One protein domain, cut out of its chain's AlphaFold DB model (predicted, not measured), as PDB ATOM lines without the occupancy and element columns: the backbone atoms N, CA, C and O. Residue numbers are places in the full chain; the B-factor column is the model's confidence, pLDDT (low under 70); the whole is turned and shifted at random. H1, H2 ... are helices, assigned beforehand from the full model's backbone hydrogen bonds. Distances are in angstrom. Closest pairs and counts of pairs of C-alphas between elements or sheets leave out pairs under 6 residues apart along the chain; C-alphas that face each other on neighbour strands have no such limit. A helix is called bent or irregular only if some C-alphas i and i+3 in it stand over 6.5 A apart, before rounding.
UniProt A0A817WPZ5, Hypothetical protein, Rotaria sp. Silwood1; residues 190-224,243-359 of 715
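Overview. This is residues 190 to 224 and 243 to 359 of the 715 residues of the protein "Hypothetical protein" of Rotaria sp. Silwood1 (UniProt A0A817WPZ5). A compact cluster of crossing helices: H5 makes the core, and H1, H3, H6 and H8 pack round it at wide angles. H6 and H8 run nearly side by side, H6 folds back into short H7 at one end of the longest axis, and the first residues of H3, with small H2, make the other end. The printed part has 152 residues with eight named helices, H1 to H8 in chain order, and no named strand: the class is all helix, the packing mostly crossed. The radius of gyration of the C-alphas is 16.5 A, and they span 53 by 36 by 36 A.

Arrangement. H1, residues 195 to 216, touches H5, residues 276 to 292, with residues 212 to 216 alone, about perpendicular at 81 degrees; the closest C-alphas, Val 213 and Thr 288, are 6.1 A apart. With residues 205 to 210 alone, H1 touches H8, residues 340 to 359, about perpendicular at 76 degrees, with the C-alphas of Arg 206 and His 342 closest at 5.3 A. H5 touches H8 at a steep tilt of 49 degrees, the same way, closest at the C-alphas of Ile 285 and Tyr 345, 5.9 A. H6, residues 303 to 323, touches H8 at a shallow tilt of 29 degrees, opposite ways, closest at the C-alphas of Val 311 and Ala 344, 5.7 A. H3, residues 245 to 263, touches H5 at a steep tilt of 50 degrees, opposite ways, closest at the C-alphas of Thr 260 and Leu 283, 6.2 A. H6 and H7, residues 329 to 334, form a helical hairpin but only just touch, with 3 pairs of C-alphas within 8 A, closest at Val 321 and Lys 332, 6.9 A. H2, residues 220 to 223, only just touches H3, with 3 such pairs, closest at Pro 220 and Leu 245, 6.7 A. H4, residues 271 to 274, is close but not clearly touching H6, with the C-alphas of Phe 272 and Tyr 312 closest at 7.7 A. H1 and H6 are apart. In H3, H5, H6 and H7 every O i to N i+4 pair is within hydrogen-bond range, against 16 of 18 in H1 and 13 of 16 in H8; H2 and H4 are too short for such a pair, with 0 of 1 and 1 of 1 O i to N i+3 pairs within range.

Along the chain. H1 begins at C-alpha 195 (214.213, 97.950, 239.205) and is 32.3 A long; H3 is 26.2 A, H5 24.1 A and H6 30.9 A. H8, 24.6 A, has a kink of 59 degrees near residue 353 and ends at C-alpha 359 (213.793, 107.541, 207.316). H1 and H8 are irregular: C-alphas 196 and 199 are 7.1 A apart, and C-alphas 354 and 357 are 7.6 A apart.

Size, cuts and confidence. The two C-alphas farthest apart, Asn 243 and Glu 326, are 54.3 A from each other. Residues 225 to 242 are not printed, and C-alphas 224 and 243 are 17.4 A apart across the cut. Of the links that are printed whole, none is long. Mean pLDDT of the printed part is 87.1; residues 194, 221 to 224, 243, 321 and 324 to 328 are under 70.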
ATOM      1  N   CYS A 190     215.167 102.476 228.009       88.31
ATOM      2  CA  CYS A 190     214.006 103.219 228.512       88.31
ATOM      3  C   CYS A 190     213.861 103.037 230.033       88.31
ATOM      4  O   CYS A 190     213.501 103.954 230.759       88.31
ATOM      5  N   LEU A 191     214.185 101.841 230.534       85.00
ATOM      6  CA  LEU A 191     214.259 101.531 231.959       85.00
ATOM      7  C   LEU A 191     215.683 101.132 232.342       85.00
ATOM      8  O   LEU A 191     216.417 100.534 231.555       85.00
ATOM      9  N   SER A 192     216.064 101.464 233.574       81.12
ATOM     10  CA  SER A 192     217.331 101.037 234.165       81.12
ATOM     11  C   SER A 192     217.369  99.519 234.340       81.12
ATOM     12  O   SER A 192     216.334  98.863 234.446       81.12
ATOM     13  N   ARG A 193     218.572  98.949 234.433       73.88
ATOM     14  CA  ARG A 193     218.746  97.551 234.861       73.88
ATOM     15  C   ARG A 193     218.401  97.368 236.347       73.88
ATOM     16  O   ARG A 193     218.123  96.256 236.766       73.88
ATOM     17  N   ASP A 194     218.388  98.462 237.113       67.69
ATOM     18  CA  ASP A 194     217.951  98.500 238.508       67.69
ATOM     19  C   ASP A 194     216.448  98.817 238.602       67.69
ATOM     20  O   ASP A 194     216.010  99.932 238.292       67.69
ATOM     21  N   ALA A 195     215.663  97.837 239.062       70.38
ATOM     22  CA  ALA A 195     214.213  97.950 239.205       70.38
ATOM     23  C   ALA A 195     213.772  99.034 240.200       70.38
ATOM     24  O   ALA A 195     212.677  99.584 240.064       70.38
ATOM     25  N   ASN A 196     214.629  99.406 241.157       73.25
ATOM     26  CA  ASN A 196     214.312 100.440 242.144       73.25
ATOM     27  C   ASN A 196     214.142 101.825 241.501       73.25
ATOM     28  O   ASN A 196     213.410 102.666 242.020       73.25
ATOM     29  N   GLN A 197     214.770 102.053 240.344       77.50
ATOM     30  CA  GLN A 197     214.712 103.326 239.621       77.50
ATOM     31  C   GLN A 197     213.496 103.435 238.692       77.50
ATOM     32  O   GLN A 197     213.192 104.521 238.200       77.50
ATOM     33  N   TRP A 198     212.785 102.332 238.431       84.06
ATOM     34  CA  TRP A 198     211.742 102.298 237.404       84.06
ATOM     35  C   TRP A 198     210.596 103.264 237.693       84.06
ATOM     36  O   TRP A 198     210.111 103.915 236.773       84.06
ATOM     37  N   ASN A 199     210.183 103.400 238.955       86.38
ATOM     38  CA  ASN A 199     209.086 104.297 239.322       86.38
ATOM     39  C   ASN A 199     209.359 105.751 238.921       86.38
ATOM     40  O   ASN A 199     208.497 106.365 238.291       86.38
ATOM     41  N   ASP A 200     210.546 106.258 239.254       88.31
ATOM     42  CA  ASP A 200     210.951 107.639 238.979       88.31
ATOM     43  C   ASP A 200     211.203 107.861 237.482       88.31
ATOM     44  O   ASP A 200     210.858 108.912 236.929       88.31
ATOM     45  N   MET A 201     211.773 106.859 236.801       89.00
ATOM     46  CA  MET A 201     211.989 106.896 235.353       89.00
ATOM     47  C   MET A 201     210.666 106.953 234.587       89.00
ATOM     48  O   MET A 201     210.513 107.821 233.732       89.00
ATOM     49  N   LEU A 202     209.691 106.104 234.934       92.94
ATOM     50  CA  LEU A 202     208.360 106.117 234.316       92.94
ATOM     51  C   LEU A 202     207.699 107.488 234.459       92.94
ATOM     52  O   LEU A 202     207.232 108.051 233.470       92.94
ATOM     53  N   ASP A 203     207.693 108.054 235.668       95.31
ATOM     54  CA  ASP A 203     207.079 109.362 235.909       95.31
ATOM     55  C   ASP A 203     207.796 110.463 235.116       95.31
ATOM     56  O   ASP A 203     207.158 111.345 234.538       95.31
ATOM     57  N   THR A 204     209.125 110.396 235.021       96.12
ATOM     58  CA  THR A 204     209.924 111.346 234.237       96.12
ATOM     59  C   THR A 204     209.617 111.249 232.741       96.12
ATOM     60  O   THR A 204     209.341 112.269 232.107       96.12
ATOM     61  N   CYS A 205     209.626 110.042 232.173       94.50
ATOM     62  CA  CYS A 205     209.371 109.810 230.752       94.50
ATOM     63  C   CYS A 205     207.940 110.204 230.363       94.50
ATOM     64  O   CYS A 205     207.748 110.937 229.389       94.50
ATOM     65  N   ARG A 206     206.946 109.834 231.181       97.44
ATOM     66  CA  ARG A 206     205.537 110.218 230.988       97.44
ATOM     67  C   ARG A 206     205.359 111.737 231.028       97.44
ATOM     68  O   ARG A 206     204.774 112.314 230.114       97.44
ATOM     69  N   ASN A 207     205.948 112.419 232.009       97.62
ATOM     70  CA  ASN A 207     205.888 113.882 232.083       97.62
ATOM     71  C   ASN A 207     206.590 114.576 230.904       97.62
ATOM     72  O   ASN A 207     206.163 115.646 230.471       97.62
ATOM     73  N   ASN A 208     207.680 114.005 230.388       96.75
ATOM     74  CA  ASN A 208     208.376 114.559 229.228       96.75
ATOM     75  C   ASN A 208     207.536 114.442 227.955       96.75
ATOM     76  O   ASN A 208     207.457 115.413 227.204       96.75
ATOM     77  N   TYR A 209     206.877 113.301 227.739       97.38
ATOM     78  CA  TYR A 209     205.962 113.145 226.613       97.38
ATOM     79  C   TYR A 209     204.786 114.125 226.693       97.38
ATOM     80  O   TYR A 209     204.497 114.802 225.709       97.38
ATOM     81  N   GLU A 210     204.171 114.288 227.870       96.56
ATOM     82  CA  GLU A 210     203.055 115.226 228.052       96.56
ATOM     83  C   GLU A 210     203.455 116.665 227.679       96.56
ATOM     84  O   GLU A 210     202.754 117.340 226.927       96.56
ATOM     85  N   LYS A 211     204.650 117.106 228.099       96.00
ATOM     86  CA  LYS A 211     205.197 118.422 227.720       96.00
ATOM     87  C   LYS A 211     205.361 118.580 226.207       96.00
ATOM     88  O   LYS A 211     205.138 119.676 225.695       96.00
ATOM     89  N   LEU A 212     205.770 117.527 225.497       95.62
ATOM     90  CA  LEU A 212     205.902 117.556 224.036       95.62
ATOM     91  C   LEU A 212     204.536 117.655 223.355       95.62
ATOM     92  O   LEU A 212     204.372 118.448 222.428       95.62
ATOM     93  N   VAL A 213     203.552 116.888 223.828       94.44
ATOM     94  CA  VAL A 213     202.176 116.959 223.325       94.44
ATOM     95  C   VAL A 213     201.625 118.372 223.506       94.44
ATOM     96  O   VAL A 213     201.154 118.967 222.537       94.44
ATOM     97  N   ASP A 214     201.756 118.949 224.701       91.25
ATOM     98  CA  ASP A 214     201.311 120.315 224.990       91.25
ATOM     99  C   ASP A 214     202.036 121.362 224.134       91.25
ATOM    100  O   ASP A 214     201.411 122.300 223.637       91.25
ATOM    101  N   GLN A 215     203.339 121.185 223.900       90.12
ATOM    102  CA  GLN A 215     204.137 122.085 223.066       90.12
ATOM    103  C   GLN A 215     203.640 122.145 221.613       90.12
ATOM    104  O   GLN A 215     203.679 123.214 220.998       90.12
ATOM    105  N   TYR A 216     203.200 121.018 221.046       88.50
ATOM    106  CA  TYR A 216     202.783 120.933 219.639       88.50
ATOM    107  C   TYR A 216     201.265 120.982 219.436       88.50
ATOM    108  O   TYR A 216     200.790 121.009 218.300       88.50
ATOM    109  N   LYS A 217     200.485 121.069 220.516       81.19
ATOM    110  CA  LYS A 217     199.034 121.273 220.493       81.19
ATOM    111  C   LYS A 217     198.693 122.748 220.257       81.19
ATOM    112  O   LYS A 217     198.123 123.425 221.110       81.19
ATOM    113  N   ILE A 218     199.048 123.261 219.082       74.75
ATOM    114  CA  ILE A 218     198.775 124.648 218.689       74.75
ATOM    115  C   ILE A 218     197.484 124.687 217.867       74.75
ATOM    116  O   ILE A 218     197.404 124.116 216.785       74.75
ATOM    117  N   ASP A 219     196.476 125.384 218.385       73.62
ATOM    118  CA  ASP A 219     195.204 125.632 217.707       73.62
ATOM    119  C   ASP A 219     195.010 127.153 217.574       73.62
ATOM    120  O   ASP A 219     194.603 127.808 218.542       73.62
ATOM    121  N   PRO A 220     195.336 127.749 216.408       74.56
ATOM    122  CA  PRO A 220     195.221 129.187 216.186       74.56
ATOM    123  C   PRO A 220     193.820 129.744 216.453       74.56
ATOM    124  O   PRO A 220     193.708 130.908 216.837       74.56
ATOM    125  N   TYR A 221     192.768 128.925 216.325       69.69
ATOM    126  CA  TYR A 221     191.388 129.332 216.605       69.69
ATOM    127  C   TYR A 221     191.119 129.551 218.101       69.69
ATOM    128  O   TYR A 221     190.221 130.307 218.452       69.69
ATOM    129  N   LYS A 222     191.891 128.914 218.992       68.75
ATOM    130  CA  LYS A 222     191.746 129.052 220.456       68.75
ATOM    131  C   LYS A 222     192.653 130.124 221.053       68.75
ATOM    132  O   LYS A 222     192.417 130.586 222.165       68.75
ATOM    133  N   ILE A 223     193.697 130.525 220.328       65.38
ATOM    134  CA  ILE A 223     194.665 131.538 220.775       65.38
ATOM    135  C   ILE A 223     194.091 132.958 220.624       65.38
ATOM    136  O   ILE A 223     194.430 133.840 221.412       65.38
ATOM    137  N   SER A 224     193.183 133.184 219.668       53.66
ATOM    138  CA  SER A 224     192.560 134.493 219.418       53.66
ATOM    139  C   SER A 224     191.631 134.996 220.532       53.66
ATOM    140  O   SER A 224     191.360 136.195 220.574       53.66
ATOM    141  N   ASN A 243     206.523 131.453 208.292       66.19
ATOM    142  CA  ASN A 243     206.683 131.401 209.750       66.19
ATOM    143  C   ASN A 243     205.394 131.714 210.528       66.19
ATOM    144  O   ASN A 243     205.422 131.804 211.757       66.19
ATOM    145  N   SER A 244     204.266 131.921 209.842       76.06
ATOM    146  CA  SER A 244     202.997 132.204 210.513       76.06
ATOM    147  C   SER A 244     202.455 130.979 211.255       76.06
ATOM    148  O   SER A 244     202.604 129.835 210.816       76.06
ATOM    149  N   LEU A 245     201.736 131.223 212.356       77.25
ATOM    150  CA  LEU A 245     201.052 130.162 213.110       77.25
ATOM    151  C   LEU A 245     200.042 129.390 212.245       77.25
ATOM    152  O   LEU A 245     199.829 128.200 212.454       77.25
ATOM    153  N   TRP A 246     199.441 130.060 211.260       77.25
ATOM    154  CA  TRP A 246     198.488 129.461 210.328       77.25
ATOM    155  C   TRP A 246     199.153 128.561 209.293       77.25
ATOM    156  O   TRP A 246     198.659 127.465 209.061       77.25
ATOM    157  N   SER A 247     200.285 128.983 208.720       77.81
ATOM    158  CA  SER A 247     201.102 128.129 207.845       77.81
ATOM    159  C   SER A 247     201.490 126.834 208.566       77.81
ATOM    160  O   SER A 247     201.281 125.737 208.047       77.81
ATOM    161  N   GLN A 248     201.949 126.955 209.818       82.56
ATOM    162  CA  GLN A 248     202.268 125.799 210.652       82.56
ATOM    163  C   GLN A 248     201.041 124.919 210.923       82.56
ATOM    164  O   GLN A 248     201.132 123.704 210.790       82.56
ATOM    165  N   TYR A 249     199.899 125.517 211.266       84.00
ATOM    166  CA  TYR A 249     198.664 124.780 211.520       84.00
ATOM    167  C   TYR A 249     198.186 123.999 210.291       84.00
ATOM    168  O   TYR A 249     197.888 122.817 210.408       84.00
ATOM    169  N   PHE A 250     198.160 124.610 209.101       83.88
ATOM    170  CA  PHE A 250     197.757 123.899 207.884       83.88
ATOM    171  C   PHE A 250     198.723 122.769 207.523       83.88
ATOM    172  O   PHE A 250     198.269 121.688 207.153       83.88
ATOM    173  N   SER A 251     200.033 122.984 207.688       85.38
ATOM    174  CA  SER A 251     201.031 121.923 207.509       85.38
ATOM    175  C   SER A 251     200.837 120.781 208.514       85.38
ATOM    176  O   SER A 251     200.970 119.613 208.152       85.38
ATOM    177  N   ASP A 252     200.482 121.101 209.758       90.00
ATOM    178  CA  ASP A 252     200.207 120.111 210.798       90.00
ATOM    179  C   ASP A 252     198.924 119.319 210.505       90.00
ATOM    180  O   ASP A 252     198.901 118.108 210.713       90.00
ATOM    181  N   GLU A 253     197.875 119.960 209.986       88.19
ATOM    182  CA  GLU A 253     196.639 119.280 209.578       88.19
ATOM    183  C   GLU A 253     196.848 118.369 208.359       88.19
ATOM    184  O   GLU A 253     196.339 117.247 208.342       88.19
ATOM    185  N   GLU A 254     197.647 118.793 207.375       88.44
ATOM    186  CA  GLU A 254     198.040 117.944 206.243       88.44
ATOM    187  C   GLU A 254     198.840 116.722 206.719       88.44
ATOM    188  O   GLU A 254     198.512 115.584 206.380       88.44
ATOM    189  N   LEU A 255     199.829 116.934 207.593       89.31
ATOM    190  CA  LEU A 255     200.609 115.857 208.199       89.31
ATOM    191  C   LEU A 255     199.717 114.873 208.969       89.31
ATOM    192  O   LEU A 255     199.846 113.656 208.805       89.31
ATOM    193  N   LYS A 256     198.785 115.374 209.790       93.62
ATOM    194  CA  LYS A 256     197.822 114.531 210.511       93.62
ATOM    195  C   LYS A 256     196.934 113.744 209.552       93.62
ATOM    196  O   LYS A 256     196.655 112.580 209.835       93.62
ATOM    197  N   ALA A 257     196.501 114.328 208.434       88.81
ATOM    198  CA  ALA A 257     195.693 113.632 207.434       88.81
ATOM    199  C   ALA A 257     196.467 112.474 206.779       88.81
ATOM    200  O   ALA A 257     195.935 111.361 206.671       88.81
ATOM    201  N   THR A 258     197.737 112.696 206.430       90.81
ATOM    202  CA  THR A 258     198.632 111.654 205.902       90.81
ATOM    203  C   THR A 258     198.834 110.529 206.916       90.81
ATOM    204  O   THR A 258     198.586 109.363 206.605       90.81
ATOM    205  N   ILE A 259     199.184 110.866 208.163       92.75
ATOM    206  CA  ILE A 259     199.346 109.881 209.245       92.75
ATOM    207  C   ILE A 259     198.045 109.102 209.471       92.75
ATOM    208  O   ILE A 259     198.065 107.882 209.595       92.75
ATOM    209  N   THR A 260     196.899 109.783 209.502       93.69
ATOM    210  CA  THR A 260     195.594 109.149 209.743       93.69
ATOM    211  C   THR A 260     195.252 108.134 208.659       93.69
ATOM    212  O   THR A 260     194.746 107.053 208.967       93.69
ATOM    213  N   THR A 261     195.526 108.469 207.397       90.88
ATOM    214  CA  THR A 261     195.310 107.563 206.261       90.88
ATOM    215  C   THR A 261     196.121 106.283 206.434       90.88
ATOM    216  O   THR A 261     195.595 105.184 206.259       90.88
ATOM    217  N   ASP A 262     197.370 106.420 206.869       91.56
ATOM    218  CA  ASP A 262     198.271 105.303 207.111       91.56
ATOM    219  C   ASP A 262     197.894 104.456 208.329       91.56
ATOM    220  O   ASP A 262     197.826 103.233 208.234       91.56
ATOM    221  N   VAL A 263     197.571 105.082 209.460       93.81
ATOM    222  CA  VAL A 263     197.174 104.370 210.685       93.81
ATOM    223  C   VAL A 263     195.897 103.553 210.469       93.81
ATOM    224  O   VAL A 263     195.768 102.451 210.996       93.81
ATOM    225  N   ARG A 264     194.953 104.043 209.653       90.00
ATOM    226  CA  ARG A 264     193.700 103.325 209.348       90.00
ATOM    227  C   ARG A 264     193.897 102.037 208.548       90.00
ATOM    228  O   ARG A 264     193.006 101.191 208.565       90.00
ATOM    229  N   ARG A 265     195.025 101.891 207.848       87.25
ATOM    230  CA  ARG A 265     195.376 100.684 207.082       87.25
ATOM    231  C   ARG A 265     196.384  99.781 207.801       87.25
ATOM    232  O   ARG A 265     196.753  98.750 207.244       87.25
ATOM    233  N   THR A 266     196.810 100.118 209.022       86.81
ATOM    234  CA  THR A 266     197.658  99.243 209.846       86.81
ATOM    235  C   THR A 266     196.889  97.975 210.219       86.81
ATOM    236  O   THR A 266     195.877  98.056 210.911       86.81
ATOM    237  N   CYS A 267     197.375  96.807 209.780       80.38
ATOM    238  CA  CYS A 267     196.853  95.480 210.142       80.38
ATOM    239  C   CYS A 267     195.304  95.406 210.172       80.38
ATOM    240  O   CYS A 267     194.720  95.139 211.230       80.38
ATOM    241  N   PRO A 268     194.620  95.635 209.032       82.50
ATOM    242  CA  PRO A 268     193.173  95.880 208.983       82.50
ATOM    243  C   PRO A 268     192.330  94.704 209.504       82.50
ATOM    244  O   PRO A 268     191.221  94.900 210.012       82.50
ATOM    245  N   ASP A 269     192.869  93.487 209.435       83.44
ATOM    246  CA  ASP A 269     192.209  92.273 209.911       83.44
ATOM    247  C   ASP A 269     192.024  92.264 211.438       83.44
ATOM    248  O   ASP A 269     191.047  91.713 211.953       83.44
ATOM    249  N   ILE A 270     192.885  92.958 212.185       85.56
ATOM    250  CA  ILE A 270     192.862  92.969 213.649       85.56
ATOM    251  C   ILE A 270     191.922  94.085 214.137       85.56
ATOM    252  O   ILE A 270     192.099  95.268 213.843       85.56
ATOM    253  N   SER A 271     190.894  93.723 214.912       88.50
ATOM    254  CA  SER A 271     189.876  94.664 215.419       88.50
ATOM    255  C   SER A 271     190.450  95.768 216.312       88.50
ATOM    256  O   SER A 271     189.917  96.876 216.337       88.50
ATOM    257  N   PHE A 272     191.560  95.487 216.998       91.44
ATOM    258  CA  PHE A 272     192.284  96.440 217.833       91.44
ATOM    259  C   PHE A 272     192.654  97.731 217.085       91.44
ATOM    260  O   PHE A 272     192.361  98.822 217.574       91.44
ATOM    261  N   PHE A 273     193.217  97.630 215.875       90.38
ATOM    262  CA  PHE A 273     193.658  98.798 215.098       90.38
ATOM    263  C   PHE A 273     192.503  99.595 214.482       90.38
ATOM    264  O   PHE A 273     192.673 100.755 214.118       90.38
ATOM    265  N   ARG A 274     191.301  99.010 214.429       91.19
ATOM    266  CA  ARG A 274     190.073  99.694 213.997       91.19
ATOM    267  C   ARG A 274     189.430 100.526 215.113       91.19
ATOM    268  O   ARG A 274     188.504 101.288 214.846       91.19
ATOM    269  N   ASN A 275     189.896 100.393 216.358       93.31
ATOM    270  CA  ASN A 275     189.367 101.142 217.491       93.31
ATOM    271  C   ASN A 275     189.733 102.639 217.375       93.31
ATOM    272  O   ASN A 275     190.923 102.961 217.353       93.31
ATOM    273  N   PRO A 276     188.755 103.570 217.392       95.38
ATOM    274  CA  PRO A 276     189.019 105.008 217.298       95.38
ATOM    275  C   PRO A 276     190.008 105.532 218.344       95.38
ATOM    276  O   PRO A 276     190.822 106.394 218.027       95.38
ATOM    277  N   ARG A 277     189.990 104.978 219.567       94.94
ATOM    278  CA  ARG A 277     190.940 105.348 220.627       94.94
ATOM    279  C   ARG A 277     192.376 104.987 220.245       94.94
ATOM    280  O   ARG A 277     193.285 105.757 220.523       94.94
ATOM    281  N   MET A 278     192.583 103.826 219.620       95.38
ATOM    282  CA  MET A 278     193.915 103.369 219.204       95.38
ATOM    283  C   MET A 278     194.411 104.117 217.965       95.38
ATOM    284  O   MET A 278     195.611 104.350 217.839       95.38
ATOM    285  N   ILE A 279     193.501 104.518 217.072       95.12
ATOM    286  CA  ILE A 279     193.821 105.370 215.920       95.12
ATOM    287  C   ILE A 279     194.273 106.756 216.397       95.12
ATOM    288  O   ILE A 279     195.321 107.229 215.967       95.12
ATOM    289  N   ASP A 280     193.520 107.381 217.308       96.38
ATOM    290  CA  ASP A 280     193.855 108.696 217.870       96.38
ATOM    291  C   ASP A 280     195.187 108.676 218.636       96.38
ATOM    292  O   ASP A 280     196.038 109.538 218.424       96.38
ATOM    293  N   LEU A 281     195.401 107.651 219.466       97.44
ATOM    294  CA  LEU A 281     196.651 107.448 220.199       97.44
ATOM    295  C   LEU A 281     197.851 107.348 219.244       97.44
ATOM    296  O   LEU A 281     198.830 108.072 219.401       97.44
ATOM    297  N   GLN A 282     197.773 106.493 218.217       97.94
ATOM    298  CA  GLN A 282     198.860 106.344 217.242       97.94
ATOM    299  C   GLN A 282     199.095 107.625 216.433       97.94
ATOM    300  O   GLN A 282     200.245 107.997 216.199       97.94
ATOM    301  N   LEU A 283     198.022 108.322 216.041       97.62
ATOM    302  CA  LEU A 283     198.104 109.616 215.366       97.62
ATOM    303  C   LEU A 283     198.865 110.635 216.220       97.62
ATOM    304  O   LEU A 283     199.776 111.285 215.709       97.62
ATOM    305  N   ARG A 284     198.526 110.760 217.509       97.44
ATOM    306  CA  ARG A 284     199.186 111.703 218.424       97.44
ATOM    307  C   ARG A 284     200.662 111.379 218.620       97.44
ATOM    308  O   ARG A 284     201.479 112.288 218.517       97.44
ATOM    309  N   ILE A 285     201.028 110.112 218.811       98.50
ATOM    310  CA  ILE A 285     202.436 109.689 218.916       98.50
ATOM    311  C   ILE A 285     203.221 110.058 217.650       98.50
ATOM    312  O   ILE A 285     204.237 110.747 217.742       98.50
ATOM    313  N   LEU A 286     202.747 109.645 216.469       98.00
ATOM    314  CA  LEU A 286     203.446 109.878 215.197       98.00
ATOM    315  C   LEU A 286     203.535 111.368 214.851       98.00
ATOM    316  O   LEU A 286     204.564 111.830 214.356       98.00
ATOM    317  N   PHE A 287     202.476 112.128 215.134       97.06
ATOM    318  CA  PHE A 287     202.464 113.574 214.948       97.06
ATOM    319  C   PHE A 287     203.481 114.256 215.868       97.06
ATOM    320  O   PHE A 287     204.328 115.010 215.385       97.06
ATOM    321  N   THR A 288     203.448 113.950 217.169       97.06
ATOM    322  CA  THR A 288     204.378 114.505 218.162       97.06
ATOM    323  C   THR A 288     205.829 114.187 217.799       97.06
ATOM    324  O   THR A 288     206.646 115.107 217.750       97.06
ATOM    325  N   HIS A 289     206.137 112.935 217.433       96.19
ATOM    326  CA  HIS A 289     207.455 112.537 216.921       96.19
ATOM    327  C   HIS A 289     207.878 113.393 215.721       96.19
ATOM    328  O   HIS A 289     208.947 114.003 215.716       96.19
ATOM    329  N   SER A 290     207.014 113.480 214.707       94.06
ATOM    330  CA  SER A 290     207.314 114.185 213.462       94.06
ATOM    331  C   SER A 290     207.574 115.676 213.674       94.06
ATOM    332  O   SER A 290     208.430 116.258 213.009       94.06
ATOM    333  N   ARG A 291     206.857 116.312 214.609       92.81
ATOM    334  CA  ARG A 291     207.076 117.718 214.982       92.81
ATOM    335  C   ARG A 291     208.369 117.899 215.767       92.81
ATOM    336  O   ARG A 291     209.150 118.806 215.455       92.81
ATOM    337  N   HIS A 292     208.626 117.012 216.725       93.44
ATOM    338  CA  HIS A 292     209.848 117.031 217.520       93.44
ATOM    339  C   HIS A 292     211.099 116.878 216.642       93.44
ATOM    340  O   HIS A 292     212.037 117.674 216.734       93.44
ATOM    341  N   HIS A 293     211.049 115.952 215.683       90.00
ATOM    342  CA  HIS A 293     212.155 115.586 214.796       90.00
ATOM    343  C   HIS A 293     212.024 116.132 213.365       90.00
ATOM    344  O   HIS A 293     212.620 115.591 212.436       90.00
ATOM    345  N   HIS A 294     211.306 117.240 213.155       85.19
ATOM    346  CA  HIS A 294     210.984 117.751 211.808       85.19
ATOM    347  C   HIS A 294     212.202 117.997 210.890       85.19
ATOM    348  O   HIS A 294     212.086 117.911 209.669       85.19
ATOM    349  N   LYS A 295     213.386 118.302 211.449       81.44
ATOM    350  CA  LYS A 295     214.630 118.524 210.674       81.44
ATOM    351  C   LYS A 295     215.415 117.249 210.395       81.44
ATOM    352  O   LYS A 295     216.288 117.242 209.527       81.44
ATOM    353  N   THR A 296     215.185 116.216 211.190       80.81
ATOM    354  CA  THR A 296     216.035 115.033 211.285       80.81
ATOM    355  C   THR A 296     215.325 113.820 210.710       80.81
ATOM    356  O   THR A 296     215.826 113.229 209.752       80.81
ATOM    357  N   THR A 297     214.154 113.508 211.258       85.88
ATOM    358  CA  THR A 297     213.372 112.306 210.973       85.88
ATOM    359  C   THR A 297     211.873 112.629 211.085       85.88
ATOM    360  O   THR A 297     211.219 112.185 212.021       85.88
ATOM    361  N   PRO A 298     211.299 113.448 210.183       88.44
ATOM    362  CA  PRO A 298     209.851 113.640 210.155       88.44
ATOM    363  C   PRO A 298     209.134 112.328 209.799       88.44
ATOM    364  O   PRO A 298     209.762 111.379 209.319       88.44
ATOM    365  N   TYR A 299     207.812 112.298 209.990       91.44
ATOM    366  CA  TYR A 299     206.982 111.140 209.674       91.44
ATOM    367  C   TYR A 299     207.234 110.616 208.258       91.44
ATOM    368  O   TYR A 299     207.306 111.371 207.285       91.44
ATOM    369  N   ARG A 300     207.319 109.290 208.151       87.62
ATOM    370  CA  ARG A 300     207.426 108.560 206.892       87.62
ATOM    371  C   ARG A 300     206.581 107.298 206.945       87.62
ATOM    372  O   ARG A 300     206.474 106.642 207.984       87.62
ATOM    373  N   GLN A 301     206.036 106.932 205.790       83.75
ATOM    374  CA  GLN A 301     205.306 105.685 205.617       83.75
ATOM    375  C   GLN A 301     206.147 104.493 206.113       83.75
ATOM    376  O   GLN A 301     207.335 104.377 205.806       83.75
ATOM    377  N   GLY A 302     205.524 103.623 206.909       88.56
ATOM    378  CA  GLY A 302     206.160 102.494 207.594       88.56
ATOM    379  C   GLY A 302     206.345 102.717 209.098       88.56
ATOM    380  O   GLY A 302     206.255 101.761 209.864       88.56
ATOM    381  N   MET A 303     206.486 103.969 209.559       94.94
ATOM    382  CA  MET A 303     206.578 104.264 210.999       94.94
ATOM    383  C   MET A 303     205.320 103.840 211.771       94.94
ATOM    384  O   MET A 303     205.417 103.383 212.907       94.94
ATOM    385  N   HIS A 304     204.143 103.943 211.147       95.25
ATOM    386  CA  HIS A 304     202.877 103.484 211.724       95.25
ATOM    387  C   HIS A 304     202.841 101.967 211.956       95.25
ATOM    388  O   HIS A 304     202.206 101.521 212.905       95.25
ATOM    389  N   GLU A 305     203.539 101.173 211.140       94.75
ATOM    390  CA  GLU A 305     203.621  99.719 211.320       94.75
ATOM    391  C   GLU A 305     204.492  99.379 212.535       94.75
ATOM    392  O   GLU A 305     204.089  98.577 213.376       94.75
ATOM    393  N   ILE A 306     205.641 100.058 212.674       97.56
ATOM    394  CA  ILE A 306     206.523  99.927 213.844       97.56
ATOM    395  C   ILE A 306     205.772 100.295 215.125       97.56
ATOM    396  O   ILE A 306     205.754  99.518 216.080       97.56
ATOM    397  N   LEU A 307     205.117 101.459 215.137       98.38
ATOM    398  CA  LEU A 307     204.351 101.903 216.296       98.38
ATOM    399  C   LEU A 307     203.183 100.962 216.603       98.38
ATOM    400  O   LEU A 307     202.933 100.656 217.769       98.38
ATOM    401  N   GLY A 308     202.480 100.486 215.573       96.69
ATOM    402  CA  GLY A 308     201.352  99.577 215.727       96.69
ATOM    403  C   GLY A 308     201.729  98.306 216.491       96.69
ATOM    404  O   GLY A 308     201.002  97.907 217.401       96.69
ATOM    405  N   ILE A 309     202.895  97.720 216.192       96.25
ATOM    406  CA  ILE A 309     203.430  96.545 216.902       96.25
ATOM    407  C   ILE A 309     203.676  96.863 218.385       96.25
ATOM    408  O   ILE A 309     203.255  96.097 219.251       96.25
ATOM    409  N   VAL A 310     204.312  98.002 218.685       97.81
ATOM    410  CA  VAL A 310     204.608  98.431 220.064       97.81
ATOM    411  C   VAL A 310     203.324  98.627 220.869       97.81
ATOM    412  O   VAL A 310     203.166  98.042 221.941       97.81
ATOM    413  N   VAL A 311     202.383  99.411 220.338       97.50
ATOM    414  CA  VAL A 311     201.104  99.713 220.998       97.50
ATOM    415  C   VAL A 311     200.308  98.431 221.250       97.50
ATOM    416  O   VAL A 311     199.760  98.246 222.337       97.50
ATOM    417  N   TYR A 312     200.274  97.523 220.274       95.69
ATOM    418  CA  TYR A 312     199.583  96.246 220.410       95.69
ATOM    419  C   TYR A 312     200.218  95.340 221.472       95.69
ATOM    420  O   TYR A 312     199.500  94.779 222.301       95.69
ATOM    421  N   ALA A 313     201.552  95.231 221.493       93.06
ATOM    422  CA  ALA A 313     202.268  94.401 222.460       93.06
ATOM    423  C   ALA A 313     202.031  94.868 223.908       93.06
ATOM    424  O   ALA A 313     201.668  94.054 224.759       93.06
ATOM    425  N   ILE A 314     202.146  96.178 224.178       94.50
ATOM    426  CA  ILE A 314     201.900  96.732 225.522       94.50
ATOM    427  C   ILE A 314     200.438  96.507 225.922       94.50
ATOM    428  O   ILE A 314     200.154  96.110 227.053       94.50
ATOM    429  N   HIS A 315     199.498  96.724 224.995       93.56
ATOM    430  CA  HIS A 315     198.079  96.532 225.271       93.56
ATOM    431  C   HIS A 315     197.757  95.088 225.675       93.56
ATOM    432  O   HIS A 315     197.113  94.883 226.704       93.56
ATOM    433  N   LEU A 316     198.224  94.092 224.916       87.00
ATOM    434  CA  LEU A 316     197.977  92.686 225.244       87.00
ATOM    435  C   LEU A 316     198.525  92.305 226.623       87.00
ATOM    436  O   LEU A 316     197.851  91.612 227.383       87.00
ATOM    437  N   GLU A 317     199.728  92.760 226.963       81.88
ATOM    438  CA  GLU A 317     200.321  92.484 228.273       81.88
ATOM    439  C   GLU A 317     199.576  93.204 229.403       81.88
ATOM    440  O   GLU A 317     199.370  92.619 230.466       81.88
ATOM    441  N   SER A 318     199.061  94.413 229.152       87.06
ATOM    442  CA  SER A 318     198.233  95.131 230.125       87.06
ATOM    443  C   SER A 318     196.935  94.397 230.461       87.06
ATOM    444  O   SER A 318     196.528  94.371 231.622       87.06
ATOM    445  N   LEU A 319     196.305  93.736 229.481       84.69
ATOM    446  CA  LEU A 319     195.117  92.915 229.728       84.69
ATOM    447  C   LEU A 319     195.446  91.756 230.677       84.69
ATOM    448  O   LEU A 319     194.730  91.554 231.655       84.69
ATOM    449  N   LYS A 320     196.575  91.068 230.455       73.88
ATOM    450  CA  LYS A 320     197.025  89.955 231.309       73.88
ATOM    451  C   LYS A 320     197.266  90.392 232.757       73.88
ATOM    452  O   LYS A 320     196.893  89.679 233.685       73.88
ATOM    453  N   VAL A 321     197.894  91.553 232.962       69.94
ATOM    454  CA  VAL A 321     198.165  92.087 234.308       69.94
ATOM    455  C   VAL A 321     196.871  92.466 235.025       69.94
ATOM    456  O   VAL A 321     196.720  92.156 236.206       69.94
ATOM    457  N   ASN A 322     195.926  93.081 234.310       74.25
ATOM    458  CA  ASN A 322     194.637  93.498 234.865       74.25
ATOM    459  C   ASN A 322     193.726  92.315 235.232       74.25
ATOM    460  O   ASN A 322     192.929  92.425 236.161       74.25
ATOM    461  N   GLU A 323     193.840  91.183 234.533       70.50
ATOM    462  CA  GLU A 323     193.127  89.943 234.875       70.50
ATOM    463  C   GLU A 323     193.718  89.233 236.110       70.50
ATOM    464  O   GLU A 323     193.031  88.453 236.772       70.50
ATOM    465  N   CYS A 324     194.979  89.510 236.452       57.41
ATOM    466  CA  CYS A 324     195.691  88.871 237.555       57.41
ATOM    467  C   CYS A 324     195.439  89.598 238.892       57.41
ATOM    468  O   CYS A 324     195.931  90.703 239.124       57.41
ATOM    469  N   GLN A 325     194.698  88.946 239.799       48.75
ATOM    470  CA  GLN A 325     194.275  89.508 241.096       48.75
ATOM    471  C   GLN A 325     195.435  89.789 242.072       48.75
ATOM    472  O   GLN A 325     195.300  90.643 242.945       48.75
ATOM    473  N   GLU A 326     196.579  89.120 241.905       51.84
ATOM    474  CA  GLU A 326     197.750  89.192 242.803       51.84
ATOM    475  C   GLU A 326     198.931  89.985 242.207       51.84
ATOM    476  O   GLU A 326     200.082  89.816 242.606       51.84
ATOM    477  N   SER A 327     198.685  90.850 241.220       54.66
ATOM    478  CA  SER A 327     199.749  91.663 240.617       54.66
ATOM    479  C   SER A 327     200.289  92.718 241.596       54.66
ATOM    480  O   SER A 327     199.518  93.485 242.175       54.66
ATOM    481  N   ASN A 328     201.616  92.798 241.741       61.88
ATOM    482  CA  ASN A 328     202.297  93.829 242.537       61.88
ATOM    483  C   ASN A 328     202.020  95.247 241.980       61.88
ATOM    484  O   ASN A 328     201.832  95.428 240.774       61.88
ATOM    485  N   GLU A 329     202.036  96.264 242.843       73.50
ATOM    486  CA  GLU A 329     201.786  97.676 242.518       73.50
ATOM    487  C   GLU A 329     202.708  98.213 241.412       73.50
ATOM    488  O   GLU A 329     202.246  98.920 240.517       73.50
ATOM    489  N   LEU A 330     203.985  97.809 241.392       71.94
ATOM    490  CA  LEU A 330     204.908  98.185 240.314       71.94
ATOM    491  C   LEU A 330     204.431  97.677 238.942       71.94
ATOM    492  O   LEU A 330     204.492  98.406 237.955       71.94
ATOM    493  N   MET A 331     203.901  96.453 238.878       70.50
ATOM    494  CA  MET A 331     203.385  95.873 237.633       70.50
ATOM    495  C   MET A 331     202.102  96.552 237.168       70.50
ATOM    496  O   MET A 331     201.933  96.782 235.972       70.50
ATOM    497  N   LYS A 332     201.235  96.942 238.107       81.38
ATOM    498  CA  LYS A 332     200.062  97.768 237.795       81.38
ATOM    499  C   LYS A 332     200.478  99.129 237.234       81.38
ATOM    500  O   LYS A 332     199.890  99.571 236.255       81.38
ATOM    501  N   LYS A 333     201.519  99.764 237.793       86.56
ATOM    502  CA  LYS A 333     202.047 101.045 237.288       86.56
ATOM    503  C   LYS A 333     202.686 100.911 235.898       86.56
ATOM    504  O   LYS A 333     202.468 101.777 235.047       86.56
ATOM    505  N   LEU A 334     203.459  99.847 235.660       83.56
ATOM    506  CA  LEU A 334     204.122  99.567 234.375       83.56
ATOM    507  C   LEU A 334     203.131  99.375 233.222       83.56
ATOM    508  O   LEU A 334     203.417  99.786 232.100       83.56
ATOM    509  N   TYR A 335     201.975  98.775 233.505       86.12
ATOM    510  CA  TYR A 335     200.946  98.451 232.517       86.12
ATOM    511  C   TYR A 335     199.648  99.242 232.709       86.12
ATOM    512  O   TYR A 335     198.567  98.796 232.312       86.12
ATOM    513  N   ASP A 336     199.744 100.434 233.295       91.88
ATOM    514  CA  ASP A 336     198.597 101.319 233.438       91.88
ATOM    515  C   ASP A 336     198.092 101.764 232.057       91.88
ATOM    516  O   ASP A 336     198.767 102.460 231.294       91.88
ATOM    517  N   SER A 337     196.852 101.383 231.747       90.94
ATOM    518  CA  SER A 337     196.182 101.695 230.483       90.94
ATOM    519  C   SER A 337     196.026 103.196 230.194       90.94
ATOM    520  O   SER A 337     195.763 103.565 229.045       90.94
ATOM    521  N   GLN A 338     196.152 104.062 231.207       93.56
ATOM    522  CA  GLN A 338     196.138 105.517 231.030       93.56
ATOM    523  C   GLN A 338     197.421 106.025 230.368       93.56
ATOM    524  O   GLN A 338     197.362 106.975 229.592       93.56
ATOM    525  N   TYR A 339     198.545 105.349 230.610       96.62
ATOM    526  CA  TYR A 339     199.871 105.738 230.130       96.62
ATOM    527  C   TYR A 339     200.367 104.902 228.943       96.62
ATOM    528  O   TYR A 339     201.525 105.011 228.551       96.62
ATOM    529  N   LEU A 340     199.487 104.098 228.326       97.19
ATOM    530  CA  LEU A 340     199.805 103.309 227.128       97.19
ATOM    531  C   LEU A 340     200.445 104.163 226.023       97.19
ATOM    532  O   LEU A 340     201.350 103.704 225.336       97.19
ATOM    533  N   GLU A 341     199.970 105.394 225.844       97.88
ATOM    534  CA  GLU A 341     200.481 106.316 224.830       97.88
ATOM    535  C   GLU A 341     201.911 106.772 225.118       97.88
ATOM    536  O   GLU A 341     202.780 106.663 224.255       97.88
ATOM    537  N   HIS A 342     202.148 107.241 226.343       98.06
ATOM    538  CA  HIS A 342     203.442 107.720 226.819       98.06
ATOM    539  C   HIS A 342     204.501 106.627 226.718       98.06
ATOM    540  O   HIS A 342     205.578 106.829 226.158       98.06
ATOM    541  N   ASP A 343     204.152 105.447 227.218       97.62
ATOM    542  CA  ASP A 343     205.038 104.296 227.267       97.62
ATOM    543  C   ASP A 343     205.330 103.743 225.856       97.62
ATOM    544  O   ASP A 343     206.448 103.309 225.566       97.62
ATOM    545  N   ALA A 344     204.344 103.780 224.951       98.38
ATOM    546  CA  ALA A 344     204.544 103.407 223.553       98.38
ATOM    547  C   ALA A 344     205.426 104.415 222.807       98.38
ATOM    548  O   ALA A 344     206.279 103.989 222.027       98.38
ATOM    549  N   TYR A 345     205.255 105.721 223.051       98.50
ATOM    550  CA  TYR A 345     206.117 106.761 222.481       98.50
ATOM    551  C   TYR A 345     207.576 106.532 222.874       98.50
ATOM    552  O   TYR A 345     208.448 106.571 222.014       98.50
ATOM    553  N   GLU A 346     207.846 106.223 224.141       97.38
ATOM    554  CA  GLU A 346     209.211 106.017 224.627       97.38
ATOM    555  C   GLU A 346     209.929 104.853 223.920       97.38
ATOM    556  O   GLU A 346     211.056 105.010 223.449       97.38
ATOM    557  N   ILE A 347     209.273 103.693 223.806       98.12
ATOM    558  CA  ILE A 347     209.826 102.540 223.075       98.12
ATOM    559  C   ILE A 347     209.985 102.881 221.587       98.12
ATOM    560  O   ILE A 347     211.013 102.576 220.979       98.12
ATOM    561  N   PHE A 348     208.974 103.522 220.996       98.50
ATOM    562  CA  PHE A 348     208.972 103.909 219.589       98.50
ATOM    563  C   PHE A 348     210.124 104.862 219.244       98.50
ATOM    564  O   PHE A 348     210.820 104.613 218.260       98.50
ATOM    565  N   GLU A 349     210.377 105.888 220.062       96.19
ATOM    566  CA  GLU A 349     211.496 106.825 219.883       96.19
ATOM    567  C   GLU A 349     212.824 106.074 219.765       96.19
ATOM    568  O   GLU A 349     213.566 106.274 218.804       96.19
ATOM    569  N   LYS A 350     213.102 105.150 220.696       95.75
ATOM    570  CA  LYS A 350     214.351 104.375 220.695       95.75
ATOM    571  C   LYS A 350     214.503 103.509 219.451       95.75
ATOM    572  O   LYS A 350     215.611 103.378 218.928       95.75
ATOM    573  N   ILE A 351     213.410 102.921 218.968       97.19
ATOM    574  CA  ILE A 351     213.425 102.120 217.743       97.19
ATOM    575  C   ILE A 351     213.669 103.021 216.524       97.19
ATOM    576  O   ILE A 351     214.526 102.712 215.695       97.19
ATOM    577  N   ILE A 352     212.963 104.148 216.404       94.12
ATOM    578  CA  ILE A 352     213.114 105.052 215.256       94.12
ATOM    579  C   ILE A 352     214.477 105.738 215.240       94.12
ATOM    580  O   ILE A 352     215.040 105.901 214.159       94.12
ATOM    581  N   ASP A 353     215.057 106.064 216.393       91.12
ATOM    582  CA  ASP A 353     216.418 106.594 216.477       91.12
ATOM    583  C   ASP A 353     217.439 105.628 215.854       91.12
ATOM    584  O   ASP A 353     218.287 106.052 215.062       91.12
ATOM    585  N   HIS A 354     217.304 104.320 216.106       90.00
ATOM    586  CA  HIS A 354     218.127 103.288 215.463       90.00
ATOM    587  C   HIS A 354     217.842 103.143 213.966       90.00
ATOM    588  O   HIS A 354     218.747 102.901 213.164       90.00
ATOM    589  N   LEU A 355     216.584 103.313 213.561       89.19
ATOM    590  CA  LEU A 355     216.160 103.202 212.166       89.19
ATOM    591  C   LEU A 355     216.286 104.511 211.382       89.19
ATOM    592  O   LEU A 355     215.977 104.551 210.189       89.19
ATOM    593  N   ARG A 356     216.770 105.585 212.007       85.56
ATOM    594  CA  ARG A 356     216.770 106.944 211.458       85.56
ATOM    595  C   ARG A 356     217.404 107.039 210.075       85.56
ATOM    596  O   ARG A 356     216.921 107.797 209.234       85.56
ATOM    597  N   GLN A 357     218.453 106.267 209.803       81.06
ATOM    598  CA  GLN A 357     219.118 106.239 208.494       81.06
ATOM    599  C   GLN A 357     218.207 105.774 207.340       81.06
ATOM    600  O   GLN A 357     218.455 106.115 206.184       81.06
ATOM    601  N   PHE A 358     217.145 105.022 207.640       81.88
ATOM    602  CA  PHE A 358     216.158 104.552 206.664       81.88
ATOM    603  C   PHE A 358     215.006 105.546 206.453       81.88
ATOM    604  O   PHE A 358     214.267 105.414 205.478       81.88
ATOM    605  N   TYR A 359     214.874 106.547 207.330       79.94
ATOM    606  CA  TYR A 359     213.793 107.541 207.316       79.94
ATOM    607  C   TYR A 359     214.274 108.985 207.085       79.94
ATOM    608  O   TYR A 359     213.483 109.855 206.718       79.94
TER     609      TYR A 359